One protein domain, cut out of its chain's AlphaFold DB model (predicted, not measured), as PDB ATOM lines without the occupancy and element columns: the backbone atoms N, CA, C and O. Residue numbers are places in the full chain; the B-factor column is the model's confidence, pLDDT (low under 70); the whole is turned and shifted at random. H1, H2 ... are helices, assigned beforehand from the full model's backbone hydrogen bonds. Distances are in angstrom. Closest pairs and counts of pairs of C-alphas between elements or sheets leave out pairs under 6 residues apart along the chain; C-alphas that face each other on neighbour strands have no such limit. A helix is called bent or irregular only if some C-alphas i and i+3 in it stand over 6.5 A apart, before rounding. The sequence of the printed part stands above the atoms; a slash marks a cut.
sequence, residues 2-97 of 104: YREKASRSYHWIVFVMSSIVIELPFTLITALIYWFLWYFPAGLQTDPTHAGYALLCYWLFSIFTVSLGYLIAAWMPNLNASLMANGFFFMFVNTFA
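AT A GLANCE: This is residues 2 to 97 of the 104 residues of the protein "ABC2_membrane domain-containing protein" of Penicillium freii (UniProt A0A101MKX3). Two long helices, H2 and H3, cross near their middles as a slanting X, and a shorter helix, H4, folds back from the last part of H3 to make a V with it, so that the three form a loose zigzag. The small helix H1 lies beyond the first end of H2, and residues 5 to 11 and 13 to 19 stick out there, as do residues 41 to 50 at the turn from H2 to H3. The printed part has 96 residues with four named helices, H1, H2, H3 and H4 in that order, and no named strand; its class is all helix. The whole is loose, with a radius of gyration of the C-alphas of 17.6 A, and elongated, spanning 56 by 30 by 18 A.

HOW THE PARTS SIT: H1, residues 2 to 7, and H2, residues 12 to 39, are only just apart, their closest C-alphas being 8.3 A from each other. H2 and H3, residues 48 to 75, form a helical hairpin, running opposite ways at a steep tilt of 40 degrees. They touch through residues 24 to 35 of H2 and 55 to 63 of H3 alone, and their closest C-alphas, those of Ala 31 and Trp 59, are 5.6 A apart. H3 and H4, residues 79 to 96, form a second helical hairpin, with a steep tilt of 43 degrees, opposite ways. Here residues 69 to 73 of H3 touch residues 79 to 86 of H4, and the closest C-alphas are those of Ala 73 and Ser 82, 5.5 A apart. H1 is apart from H3 and from H4, and H2 is apart from H4. In H1, H3 and H4 every O i to N i+4 pair is within hydrogen-bond range, and in H2 22 of 24 are.

IN THESE COORDINATES: H1 begins at C-alpha 2, at (75.961, -34.571, -209.576). H2 measures 40.3 A from first to last C-alpha and begins at C-alpha 12, at (78.773, -37.033, -198.717). It is neither bent nor irregular, but only just: C-alphas 22 and 25 are 6.2 A apart. H3 measures 41.1 A and H4 26.4 A, the latter ending at C-alpha 96, at (113.569, -35.111, -198.895).

THE WHOLE: The two C-alphas farthest apart, those of Ala 6 and Gln 45, are 56.6 A from each other. The printed part has no cut. The links from H1 to H2 and from H3 to H4 are tight, and the link from H2 to H3, eight residues, is short. The mean pLDDT of the printed part is 83.4; residues 2 to 10, 43 and 46 are under 70.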
ATOM      1  N   TYR A   2      77.085 -35.492-209.275       58.09
ATOM      2  CA  TYR A   2      75.961 -34.571-209.576       58.09
ATOM      3  C   TYR A   2      74.579 -35.263-209.535       58.09
ATOM      4  O   TYR A   2      73.608 -34.686-209.061       58.09
ATOM      5  N   ARG A   3      74.515 -36.543-209.934       64.56
ATOM      6  CA  ARG A   3      73.300 -37.378-209.865       64.56
ATOM      7  C   ARG A   3      72.863 -37.740-208.436       64.56
ATOM      8  O   ARG A   3      71.692 -37.593-208.122       64.56
ATOM      9  N   GLU A   4      73.779 -38.155-207.561       61.59
ATOM     10  CA  GLU A   4      73.436 -38.555-206.179       61.59
ATOM     11  C   GLU A   4      73.155 -37.374-205.248       61.59
ATOM     12  O   GLU A   4      72.339 -37.488-204.335       61.59
ATOM     13  N   LYS A   5      73.777 -36.210-205.493       59.78
ATOM     14  CA  LYS A   5      73.432 -34.980-204.764       59.78
ATOM     15  C   LYS A   5      72.008 -34.510-205.080       59.78
ATOM     16  O   LYS A   5      71.343 -33.993-204.186       59.78
ATOM     17  N   ALA A   6      71.532 -34.718-206.309       61.47
ATOM     18  CA  ALA A   6      70.173 -34.358-206.713       61.47
ATOM     19  C   ALA A   6      69.102 -35.292-206.114       61.47
ATOM     20  O   ALA A   6      68.007 -34.831-205.806       61.47
ATOM     21  N   SER A   7      69.417 -36.577-205.893       66.69
ATOM     22  CA  SER A   7      68.478 -37.558-205.322       66.69
ATOM     23  C   SER A   7      68.488 -37.646-203.789       66.69
ATOM     24  O   SER A   7      67.687 -38.392-203.230       66.69
ATOM     25  N   ARG A   8      69.383 -36.917-203.096       63.34
ATOM     26  CA  ARG A   8      69.582 -36.957-201.626       63.34
ATOM     27  C   ARG A   8      69.793 -38.366-201.041       63.34
ATOM     28  O   ARG A   8      69.604 -38.566-199.846       63.34
ATOM     29  N   SER A   9      70.202 -39.342-201.850       68.88
ATOM     30  CA  SER A   9      70.251 -40.748-201.427       68.88
ATOM     31  C   SER A   9      71.371 -41.054-200.426       68.88
ATOM     32  O   SER A   9      71.216 -41.965-199.621       68.88
ATOM     33  N   TYR A  10      72.472 -40.288-200.436       67.19
ATOM     34  CA  TYR A  10      73.612 -40.500-199.538       67.19
ATOM     35  C   TYR A  10      74.218 -39.187-199.034       67.19
ATOM     36  O   TYR A  10      74.380 -38.221-199.785       67.19
ATOM     37  N   HIS A  11      74.601 -39.165-197.753       78.38
ATOM     38  CA  HIS A  11      75.401 -38.080-197.187       78.38
ATOM     39  C   HIS A  11      76.842 -38.185-197.705       78.38
ATOM     40  O   HIS A  11      77.414 -39.273-197.750       78.38
ATOM     41  N   TRP A  12      77.456 -37.056-198.067       80.62
ATOM     42  CA  TRP A  12      78.773 -37.033-198.717       80.62
ATOM     43  C   TRP A  12      79.881 -37.709-197.887       80.62
ATOM     44  O   TRP A  12      80.768 -38.334-198.459       80.62
ATOM     45  N   ILE A  13      79.794 -37.643-196.552       82.75
ATOM     46  CA  ILE A  13      80.711 -38.353-195.643       82.75
ATOM     47  C   ILE A  13      80.697 -39.862-195.883       82.75
ATOM     48  O   ILE A  13      81.756 -40.473-195.916       82.75
ATOM     49  N   VAL A  14      79.519 -40.465-196.074       85.38
ATOM     50  CA  VAL A  14      79.396 -41.924-196.209       85.38
ATOM     51  C   VAL A  14      80.089 -42.384-197.486       85.38
ATOM     52  O   VAL A  14      80.795 -43.383-197.470       85.38
ATOM     53  N   PHE A  15      79.967 -41.591-198.552       81.88
ATOM     54  CA  PHE A  15      80.634 -41.841-199.825       81.88
ATOM     55  C   PHE A  15      82.165 -41.777-199.714       81.88
ATOM     56  O   PHE A  15      82.866 -42.648-200.220       81.88
ATOM     57  N   VAL A  16      82.701 -40.762-199.029       85.69
ATOM     58  CA  VAL A  16      84.157 -40.641-198.842       85.69
ATOM     59  C   VAL A  16      84.683 -41.768-197.951       85.69
ATOM     60  O   VAL A  16      85.693 -42.387-198.278       85.69
ATOM     61  N   MET A  17      83.975 -42.089-196.866       87.19
ATOM     62  CA  MET A  17      84.373 -43.160-195.952       87.19
ATOM     63  C   MET A  17      84.347 -44.534-196.625       87.19
ATOM     64  O   MET A  17      85.280 -45.308-196.430       87.19
ATOM     65  N   SER A  18      83.347 -44.836-197.465       88.12
ATOM     66  CA  SER A  18      83.321 -46.104-198.206       88.12
ATOM     67  C   SER A  18      84.512 -46.254-199.153       88.12
ATOM     68  O   SER A  18      85.071 -47.344-199.256       88.12
ATOM     69  N   SER A  19      84.936 -45.163-199.794       86.50
ATOM     70  CA  SER A  19      86.099 -45.173-200.684       86.50
ATOM     71  C   SER A  19      87.409 -45.371-199.918       86.50
ATOM     72  O   SER A  19      88.273 -46.105-200.371       86.50
ATOM     73  N   ILE A  20      87.556 -44.793-198.722       88.12
ATOM     74  CA  ILE A  20      88.756 -45.007-197.894       88.12
ATOM     75  C   ILE A  20      88.803 -46.445-197.356       88.12
ATOM     76  O   ILE A  20      89.858 -47.077-197.353       88.12
ATOM     77  N   VAL A  21      87.660 -46.987-196.923       90.94
ATOM     78  CA  VAL A  21      87.579 -48.345-196.363       90.94
ATOM     79  C   VAL A  21      87.969 -49.406-197.389       90.94
ATOM     80  O   VAL A  21      88.601 -50.389-197.010       90.94
ATOM     81  N   ILE A  22      87.632 -49.221-198.670       91.81
ATOM     82  CA  ILE A  22      87.965 -50.198-199.718       91.81
ATOM     83  C   ILE A  22      89.444 -50.155-200.135       91.81
ATOM     84  O   ILE A  22      89.983 -51.154-200.605       91.81
ATOM     85  N   GLU A  23      90.122 -49.031-199.909       90.06
ATOM     86  CA  GLU A  23      91.535 -48.845-200.254       90.06
ATOM     87  C   GLU A  23      92.488 -49.517-199.260       90.06
ATOM     88  O   GLU A  23      93.542 -50.027-199.638       90.06
ATOM     89  N   LEU A  24      92.117 -49.597-197.980       89.50
ATOM     90  CA  LEU A  24      92.923 -50.279-196.960       89.50
ATOM     91  C   LEU A  24      93.207 -51.766-197.270       89.50
ATOM     92  O   LEU A  24      94.371 -52.167-197.209       89.50
ATOM     93  N   PRO A  25      92.218 -52.612-197.628       91.06
ATOM     94  CA  PRO A  25      92.498 -53.997-197.995       91.06
ATOM     95  C   PRO A  25      93.250 -54.097-199.327       91.06
ATOM     96  O   PRO A  25      94.103 -54.969-199.482       91.06
ATOM     97  N   PHE A  26      92.987 -53.194-200.276       89.62
ATOM     98  CA  PHE A  26      93.663 -53.203-201.572       89.62
ATOM     99  C   PHE A  26      95.159 -52.863-201.448       89.62
ATOM    100  O   PHE A  26      96.019 -53.568-201.988       89.62
ATOM    101  N   THR A  27      95.492 -51.839-200.661       91.44
ATOM    102  CA  THR A  27      96.884 -51.468-200.344       91.44
ATOM    103  C   THR A  27      97.608 -52.555-199.555       91.44
ATOM    104  O   THR A  27      98.792 -52.786-199.780       91.44
ATOM    105  N   LEU A  28      96.910 -53.292-198.685       91.81
ATOM    106  CA  LEU A  28      97.489 -54.426-197.958       91.81
ATOM    107  C   LEU A  28      97.834 -55.603-198.883       91.81
ATOM    108  O   LEU A  28      98.927 -56.156-198.789       91.81
ATOM    109  N   ILE A  29      96.940 -55.966-199.807       93.19
ATOM    110  CA  ILE A  29      97.182 -57.062-200.761       93.19
ATOM    111  C   ILE A  29      98.348 -56.717-201.692       93.19
ATOM    112  O   ILE A  29      99.249 -57.533-201.886       93.19
ATOM    113  N   THR A  30      98.362 -55.502-202.241       90.75
ATOM    114  CA  THR A  30      99.450 -55.052-203.123       90.75
ATOM    115  C   THR A  30     100.782 -54.961-202.378       90.75
ATOM    116  O   THR A  30     101.801 -55.405-202.910       90.75
ATOM    117  N   ALA A  31     100.775 -54.495-201.124       89.75
ATOM    118  CA  ALA A  31     101.950 -54.492-200.257       89.75
ATOM    119  C   ALA A  31     102.494 -55.895-199.979       89.75
ATOM    120  O   ALA A  31     103.703 -56.101-200.071       89.75
ATOM    121  N   LEU A  32     101.626 -56.867-199.695       90.38
ATOM    122  CA  LEU A  32     102.028 -58.255-199.463       90.38
ATOM    123  C   LEU A  32     102.635 -58.901-200.711       90.38
ATOM    124  O   LEU A  32     103.683 -59.540-200.615       90.38
ATOM    125  N   ILE A  33     102.006 -58.718-201.876       91.75
ATOM    126  CA  ILE A  33     102.503 -59.269-203.146       91.75
ATOM    127  C   ILE A  33     103.878 -58.685-203.472       91.75
ATOM    128  O   ILE A  33     104.805 -59.427-203.800       91.75
ATOM    129  N   TYR A  34     104.024 -57.364-203.355       87.19
ATOM    130  CA  TYR A  34     105.292 -56.700-203.632       87.19
ATOM    131  C   TYR A  34     106.379 -57.111-202.636       87.19
ATOM    132  O   TYR A  34     107.494 -57.435-203.040       87.19
ATOM    133  N   TRP A  35     106.048 -57.162-201.343       84.81
ATOM    134  CA  TRP A  35     106.972 -57.614-200.310       84.81
ATOM    135  C   TRP A  35     107.456 -59.043-200.580       84.81
ATOM    136  O   TRP A  35     108.660 -59.280-200.548       84.81
ATOM    137  N   PHE A  36     106.562 -59.966-200.946       85.19
ATOM    138  CA  PHE A  36     106.946 -61.337-201.296       85.19
ATOM    139  C   PHE A  36     107.861 -61.385-202.531       85.19
ATOM    140  O   PHE A  36     108.831 -62.137-202.568       85.19
ATOM    141  N   LEU A  37     107.598 -60.555-203.540       85.81
ATOM    142  CA  LEU A  37     108.403 -60.550-204.758       85.81
ATOM    143  C   LEU A  37     109.800 -59.955-204.551       85.81
ATOM    144  O   LEU A  37     110.735 -60.399-205.203       85.81
ATOM    145  N   TRP A  38     109.958 -58.963-203.676       81.06
ATOM    146  CA  TRP A  38     111.236 -58.267-203.481       81.06
ATOM    147  C   TRP A  38     112.069 -58.853-202.330       81.06
ATOM    148  O   TRP A  38     113.294 -58.906-202.422       81.06
ATOM    149  N   TYR A  39     111.430 -59.314-201.252       77.69
ATOM    150  CA  TYR A  39     112.122 -59.646-200.003       77.69
ATOM    151  C   TYR A  39     112.858 -60.987-200.092       77.69
ATOM    152  O   TYR A  39     113.985 -61.110-199.617       77.69
ATOM    153  N   PHE A  40     112.256 -61.972-200.764       76.06
ATOM    154  CA  PHE A  40     112.854 -63.292-200.970       76.06
ATOM    155  C   PHE A  40     114.082 -63.284-201.901       76.06
ATOM    156  O   PHE A  40     115.093 -63.873-201.521       76.06
ATOM    157  N   PRO A  41     114.076 -62.621-203.076       77.56
ATOM    158  CA  PRO A  41     115.270 -62.572-203.923       77.56
ATOM    159  C   PRO A  41     116.364 -61.636-203.398       77.56
ATOM    160  O   PRO A  41     117.521 -61.807-203.771       77.56
ATOM    161  N   ALA A  42     116.040 -60.668-202.535       76.62
ATOM    162  CA  ALA A  42     117.036 -59.760-201.970       76.62
ATOM    163  C   ALA A  42     117.946 -60.420-200.912       76.62
ATOM    164  O   ALA A  42     118.969 -59.843-200.550       76.62
ATOM    165  N   GLY A  43     117.604 -61.621-200.423       69.06
ATOM    166  CA  GLY A  43     118.450 -62.383-199.497       69.06
ATOM    167  C   GLY A  43     118.668 -61.702-198.139       69.06
ATOM    168  O   GLY A  43     119.699 -61.921-197.506       69.06
ATOM    169  N   LEU A  44     117.731 -60.850-197.705       72.00
ATOM    170  CA  LEU A  44     117.797 -60.179-196.403       72.00
ATOM    171  C   LEU A  44     117.645 -61.176-195.244       72.00
ATOM    172  O   LEU A  44     117.156 -62.291-195.418       72.00
ATOM    173  N   GLN A  45     118.047 -60.744-194.043       70.00
ATOM    174  CA  GLN A  45     117.903 -61.519-192.808       70.00
ATOM    175  C   GLN A  45     116.463 -62.013-192.651       70.00
ATOM    176  O   GLN A  45     115.556 -61.202-192.502       70.00
ATOM    177  N   THR A  46     116.270 -63.331-192.661       66.81
ATOM    178  CA  THR A  46     114.962 -64.005-192.611       66.81
ATOM    179  C   THR A  46     114.346 -64.049-191.213       66.81
ATOM    180  O   THR A  46     113.335 -64.723-191.007       66.81
ATOM    181  N   ASP A  47     114.932 -63.332-190.250       76.94
ATOM    182  CA  ASP A  47     114.379 -63.212-188.911       76.94
ATOM    183  C   ASP A  47     112.953 -62.633-188.981       76.94
ATOM    184  O   ASP A  47     112.751 -61.549-189.547       76.94
ATOM    185  N   PRO A  48     111.946 -63.311-188.393       73.94
ATOM    186  CA  PRO A  48     110.542 -62.903-188.486       73.94
ATOM    187  C   PRO A  48     110.279 -61.466-188.016       73.94
ATOM    188  O   PRO A  48     109.385 -60.791-188.525       73.94
ATOM    189  N   THR A  49     111.077 -60.980-187.063       81.19
ATOM    190  CA  THR A  49     111.019 -59.610-186.538       81.19
ATOM    191  C   THR A  49     111.432 -58.570-187.581       81.19
ATOM    192  O   THR A  49     110.770 -57.542-187.715       81.19
ATOM    193  N   HIS A  50     112.475 -58.848-188.364       77.94
ATOM    194  CA  HIS A  50     112.977 -57.953-189.410       77.94
ATOM    195  C   HIS A  50     112.084 -57.987-190.655       77.94
ATOM    196  O   HIS A  50     111.759 -56.939-191.217       77.94
ATOM    197  N   ALA A  51     111.628 -59.183-191.033       79.00
ATOM    198  CA  ALA A  51     110.661 -59.409-192.103       79.00
ATOM    199  C   ALA A  51     109.348 -58.648-191.864       79.00
ATOM    200  O   ALA A  51     108.889 -57.898-192.730       79.00
ATOM    201  N   GLY A  52     108.780 -58.798-190.661       81.94
ATOM    202  CA  GLY A  52     107.543 -58.129-190.265       81.94
ATOM    203  C   GLY A  52     107.688 -56.611-190.189       81.94
ATOM    204  O   GLY A  52     106.807 -55.890-190.655       81.94
ATOM    205  N   TYR A  53     108.816 -56.111-189.676       85.94
ATOM    206  CA  TYR A  53     109.082 -54.672-189.633       85.94
ATOM    207  C   TYR A  53     109.170 -54.060-191.040       85.94
ATOM    208  O   TYR A  53     108.530 -53.044-191.308       85.94
ATOM    209  N   ALA A  54     109.883 -54.709-191.967       85.38
ATOM    210  CA  ALA A  54     109.984 -54.248-193.352       85.38
ATOM    211  C   ALA A  54     108.617 -54.214-194.060       85.38
ATOM    212  O   ALA A  54     108.311 -53.246-194.760       85.38
ATOM    213  N   LEU A  55     107.775 -55.231-193.842       87.94
ATOM    214  CA  LEU A  55     106.410 -55.270-194.368       87.94
ATOM    215  C   LEU A  55     105.548 -54.130-193.802       87.94
ATOM    216  O   LEU A  55     104.862 -53.450-194.564       87.94
ATOM    217  N   LEU A  56     105.592 -53.899-192.485       89.12
ATOM    218  CA  LEU A  56     104.822 -52.835-191.832       89.12
ATOM    219  C   LEU A  56     105.231 -51.447-192.331       89.12
ATOM    220  O   LEU A  56     104.363 -50.640-192.662       89.12
ATOM    221  N   CYS A  57     106.535 -51.176-192.439       89.19
ATOM    222  CA  CYS A  57     107.030 -49.918-192.996       89.19
ATOM    223  C   CYS A  57     106.566 -49.719-194.444       89.19
ATOM    224  O   CYS A  57     106.138 -48.620-194.799       89.19
ATOM    225  N   TYR A  58     106.597 -50.774-195.266       89.56
ATOM    226  CA  TYR A  58     106.136 -50.696-196.652       89.56
ATOM    227  C   TYR A  58     104.624 -50.455-196.748       89.56
ATOM    228  O   TYR A  58     104.175 -49.617-197.529       89.56
ATOM    229  N   TRP A  59     103.827 -51.144-195.929       91.25
ATOM    230  CA  TRP A  59     102.375 -50.974-195.920       91.25
ATOM    231  C   TRP A  59     101.960 -49.564-195.477       91.25
ATOM    232  O   TRP A  59     101.150 -48.925-196.150       91.25
ATOM    233  N   LEU A  60     102.575 -49.029-194.417       91.19
ATOM    234  CA  LEU A  60     102.349 -47.647-193.977       91.19
ATOM    235  C   LEU A  60     102.727 -46.632-195.066       91.19
ATOM    236  O   LEU A  60     101.989 -45.674-195.305       91.19
ATOM    237  N   PHE A  61     103.839 -46.860-195.769       88.88
ATOM    238  CA  PHE A  61     104.263 -46.011-196.883       88.88
ATOM    239  C   PHE A  61     103.301 -46.080-198.084       88.88
ATOM    240  O   PHE A  61     103.032 -45.065-198.735       88.88
ATOM    241  N   SER A  62     102.732 -47.256-198.359       89.56
ATOM    242  CA  SER A  62     101.720 -47.443-199.403       89.56
ATOM    243  C   SER A  62     100.440 -46.654-199.096       89.56
ATOM    244  O   SER A  62      99.974 -45.886-199.943       89.56
ATOM    245  N   ILE A  63      99.933 -46.733-197.858       92.00
ATOM    246  CA  ILE A  63      98.767 -45.950-197.407       92.00
ATOM    247  C   ILE A  63      99.038 -44.448-197.535       92.00
ATOM    248  O   ILE A  63      98.193 -43.704-198.038       92.00
ATOM    249  N   PHE A  64     100.227 -43.998-197.124       90.25
ATOM    250  CA  PHE A  64     100.630 -42.602-197.268       90.25
ATOM    251  C   PHE A  64     100.581 -42.148-198.736       90.25
ATOM    252  O   PHE A  64      99.949 -41.135-199.041       90.25
ATOM    253  N   THR A  65     101.153 -42.930-199.654       88.56
ATOM    254  CA  THR A  65     101.181 -42.598-201.089       88.56
ATOM    255  C   THR A  65      99.774 -42.505-201.689       88.56
ATOM    256  O   THR A  65      99.477 -41.560-202.421       88.56
ATOM    257  N   VAL A  66      98.879 -43.432-201.340       90.94
ATOM    258  CA  VAL A  66      97.482 -43.412-201.809       90.94
ATOM    259  C   VAL A  66      96.719 -42.209-201.246       90.94
ATOM    260  O   VAL A  66      96.024 -41.517-201.990       90.94
ATOM    261  N   SER A  67      96.893 -41.894-199.958       90.31
ATOM    262  CA  SER A  67      96.251 -40.728-199.333       90.31
ATOM    263  C   SER A  67      96.696 -39.399-199.955       90.31
ATOM    264  O   SER A  67      95.877 -38.502-200.169       90.31
ATOM    265  N   LEU A  68      97.974 -39.298-200.327       89.75
ATOM    266  CA  LEU A  68      98.530 -38.147-201.032       89.75
ATOM    267  C   LEU A  68      97.919 -38.026-202.440       89.75
ATOM    268  O   LEU A  68      97.516 -36.933-202.842       89.75
ATOM    269  N   GLY A  69      97.758 -39.145-203.151       88.56
ATOM    270  CA  GLY A  69      97.060 -39.180-204.440       88.56
ATOM    271  C   GLY A  69      95.621 -38.655-204.350       88.56
ATOM    272  O   GLY A  69      95.205 -37.849-205.184       88.56
ATOM    273  N   TYR A  70      94.886 -39.027-203.297       89.25
ATOM    274  CA  TYR A  70      93.536 -38.513-203.043       89.25
ATOM    275  C   TYR A  70      93.500 -37.004-202.777       89.25
ATOM    276  O   TYR A  70      92.605 -36.319-203.277       89.25
ATOM    277  N   LEU A  71      94.476 -36.471-202.038       88.69
ATOM    278  CA  LEU A  71      94.588 -35.032-201.789       88.69
ATOM    279  C   LEU A  71      94.792 -34.253-203.096       88.69
ATOM    280  O   LEU A  71      94.101 -33.264-203.345       88.69
ATOM    281  N   ILE A  72      95.696 -34.723-203.957       88.88
ATOM    282  CA  ILE A  72      95.979 -34.081-205.249       88.88
ATOM    283  C   ILE A  72      94.759 -34.158-206.170       88.88
ATOM    284  O   ILE A  72      94.393 -33.156-206.790       88.88
ATOM    285  N   ALA A  73      94.100 -35.316-206.221       86.69
ATOM    286  CA  ALA A  73      92.895 -35.507-207.022       86.69
ATOM    287  C   ALA A  73      91.739 -34.599-206.571       86.69
ATOM    288  O   ALA A  73      90.952 -34.160-207.405       86.69
ATOM    289  N   ALA A  74      91.648 -34.277-205.277       86.44
ATOM    290  CA  ALA A  74      90.645 -33.351-204.754       86.44
ATOM    291  C   ALA A  74      90.936 -31.877-205.094       86.44
ATOM    292  O   ALA A  74      90.005 -31.076-205.184       86.44
ATOM    293  N   TRP A  75      92.206 -31.501-205.278       84.75
ATOM    294  CA  TRP A  75      92.607 -30.130-205.616       84.75
ATOM    295  C   TRP A  75      92.566 -29.818-207.111       84.75
ATOM    296  O   TRP A  75      92.455 -28.652-207.491       84.75
ATOM    297  N   MET A  76      92.670 -30.829-207.970       86.62
ATOM    298  CA  MET A  76      92.788 -30.625-209.410       86.62
ATOM    299  C   MET A  76      91.421 -30.663-210.114       86.62
ATOM    300  O   MET A  76      90.629 -31.573-209.880       86.62
ATOM    301  N   PRO A  77      91.136 -29.723-211.037       83.06
ATOM    302  CA  PRO A  77      89.860 -29.678-211.756       83.06
ATOM    303  C   PRO A  77      89.764 -30.706-212.895       83.06
ATOM    304  O   PRO A  77      88.667 -30.996-213.364       83.06
ATOM    305  N   ASN A  78      90.903 -31.240-213.356       88.25
ATOM    306  CA  ASN A  78      91.006 -32.148-214.499       88.25
ATOM    307  C   ASN A  78      91.905 -33.349-214.178       88.25
ATOM    308  O   ASN A  78      92.938 -33.205-213.521       88.25
ATOM    309  N   LEU A  79      91.569 -34.514-214.742       86.06
ATOM    310  CA  LEU A  79      92.303 -35.765-214.513       86.06
ATOM    311  C   LEU A  79      93.769 -35.685-214.977       86.06
ATOM    312  O   LEU A  79      94.674 -36.065-214.239       86.06
ATOM    313  N   ASN A  80      94.014 -35.119-216.164       88.00
ATOM    314  CA  ASN A  80      95.369 -34.978-216.712       88.00
ATOM    315  C   ASN A  80      96.266 -34.087-215.837       88.00
ATOM    316  O   ASN A  80      97.442 -34.391-215.654       88.00
ATOM    317  N   ALA A  81      95.707 -33.025-215.250       84.56
ATOM    318  CA  ALA A  81      96.444 -32.153-214.338       84.56
ATOM    319  C   ALA A  81      96.797 -32.878-213.027       84.56
ATOM    320  O   ALA A  81      97.913 -32.738-212.531       84.56
ATOM    321  N   SER A  82      95.890 -33.718-212.514       86.00
ATOM    322  CA  SER A  82      96.143 -34.554-211.332       86.00
ATOM    323  C   SER A  82      97.278 -35.551-211.541       86.00
ATOM    324  O   SER A  82      98.105 -35.721-210.650       86.00
ATOM    325  N   LEU A  83      97.351 -36.187-212.713       87.31
ATOM    326  CA  LEU A  83      98.427 -37.124-213.053       87.31
ATOM    327  C   LEU A  83      99.797 -36.432-213.092       87.31
ATOM    328  O   LEU A  83     100.761 -36.942-212.521       87.31
ATOM    329  N   MET A  84      99.872 -35.251-213.713       88.38
ATOM    330  CA  MET A  84     101.109 -34.462-213.771       88.38
ATOM    331  C   MET A  84     101.540 -33.970-212.383       88.38
ATOM    332  O   MET A  84     102.708 -34.098-212.016       88.38
ATOM    333  N   ALA A  85     100.597 -33.461-211.585       87.56
ATOM    334  CA  ALA A  85     100.869 -32.996-210.228       87.56
ATOM    335  C   ALA A  85     101.327 -34.137-209.307       87.56
ATOM    336  O   ALA A  85     102.253 -33.952-208.520       87.56
ATOM    337  N   ASN A  86     100.740 -35.332-209.437       88.00
ATOM    338  CA  ASN A  86     101.130 -36.496-208.644       88.00
ATOM    339  C   ASN A  86     102.615 -36.847-208.812       88.00
ATOM    340  O   ASN A  86     103.306 -37.072-207.820       88.00
ATOM    341  N   GLY A  87     103.130 -36.816-210.046       86.06
ATOM    342  CA  GLY A  87     104.555 -37.044-210.310       86.06
ATOM    343  C   GLY A  87     105.465 -36.004-209.644       86.06
ATOM    344  O   GLY A  87     106.496 -36.364-209.075       86.06
ATOM    345  N   PHE A  88     105.063 -34.729-209.655       87.00
ATOM    346  CA  PHE A  88     105.815 -33.645-209.015       87.00
ATOM    347  C   PHE A  88     105.892 -33.807-207.490       87.00
ATOM    348  O   PHE A  88     106.982 -33.778-206.918       87.00
ATOM    349  N   PHE A  89     104.753 -34.023-206.827       86.50
ATOM    350  CA  PHE A  89     104.719 -34.187-205.371       86.50
ATOM    351  C   PHE A  89     105.427 -35.465-204.912       86.50
ATOM    352  O   PHE A  89     106.114 -35.446-203.891       86.50
ATOM    353  N   PHE A  90     105.322 -36.556-205.676       85.75
ATOM    354  CA  PHE A  90     106.031 -37.795-205.360       85.75
ATOM    355  C   PHE A  90     107.556 -37.623-205.440       85.75
ATOM    356  O   PHE A  90     108.275 -38.043-204.534       85.75
ATOM    357  N   MET A  91     108.050 -36.938-206.479       86.88
ATOM    358  CA  MET A  91     109.471 -36.592-206.606       86.88
ATOM    359  C   MET A  91     109.952 -35.720-205.444       86.88
ATOM    360  O   MET A  91     110.998 -36.009-204.870       86.88
ATOM    361  N   PHE A  92     109.169 -34.710-205.048       87.00
ATOM    362  CA  PHE A  92     109.492 -33.852-203.907       87.00
ATOM    363  C   PHE A  92     109.677 -34.669-202.621       87.00
ATOM    364  O   PHE A  92     110.726 -34.582-201.986       87.00
ATOM    365  N   VAL A  93     108.707 -35.521-202.268       86.94
ATOM    366  CA  VAL A  93     108.799 -36.386-201.076       86.94
ATOM    367  C   VAL A  93     110.038 -37.282-201.136       86.94
ATOM    368  O   VAL A  93     110.752 -37.408-200.143       86.94
ATOM    369  N   ASN A  94     110.332 -37.867-202.299       84.75
ATOM    370  CA  ASN A  94     111.486 -38.745-202.467       84.75
ATOM    371  C   ASN A  94     112.829 -38.006-202.324       84.75
ATOM    372  O   ASN A  94     113.771 -38.557-201.761       84.75
ATOM    373  N   THR A  95     112.932 -36.753-202.779       85.31
ATOM    374  CA  THR A  95     114.152 -35.945-202.612       85.31
ATOM    375  C   THR A  95     114.441 -35.640-201.140       85.31
ATOM    376  O   THR A  95     115.595 -35.711-200.720       85.31
ATOM    377  N   PHE A  96     113.411 -35.359-200.336       81.06
ATOM    378  CA  PHE A  96     113.569 -35.111-198.895       81.06
ATOM    379  C   PHE A  96     113.678 -36.388-198.052       81.06
ATOM    380  O   PHE A  96     113.988 -36.302-196.867       81.06
ATOM    381  N   ALA A  97     113.503 -37.572-198.646       77.00
ATOM    382  CA  ALA A  97     113.661 -38.856-197.960       77.00
ATOM    383  C   ALA A  97     115.126 -39.189-197.593       77.00
ATOM    384  O   ALA A  97     115.399 -40.256-197.045       77.00
TER     385      ALA A  97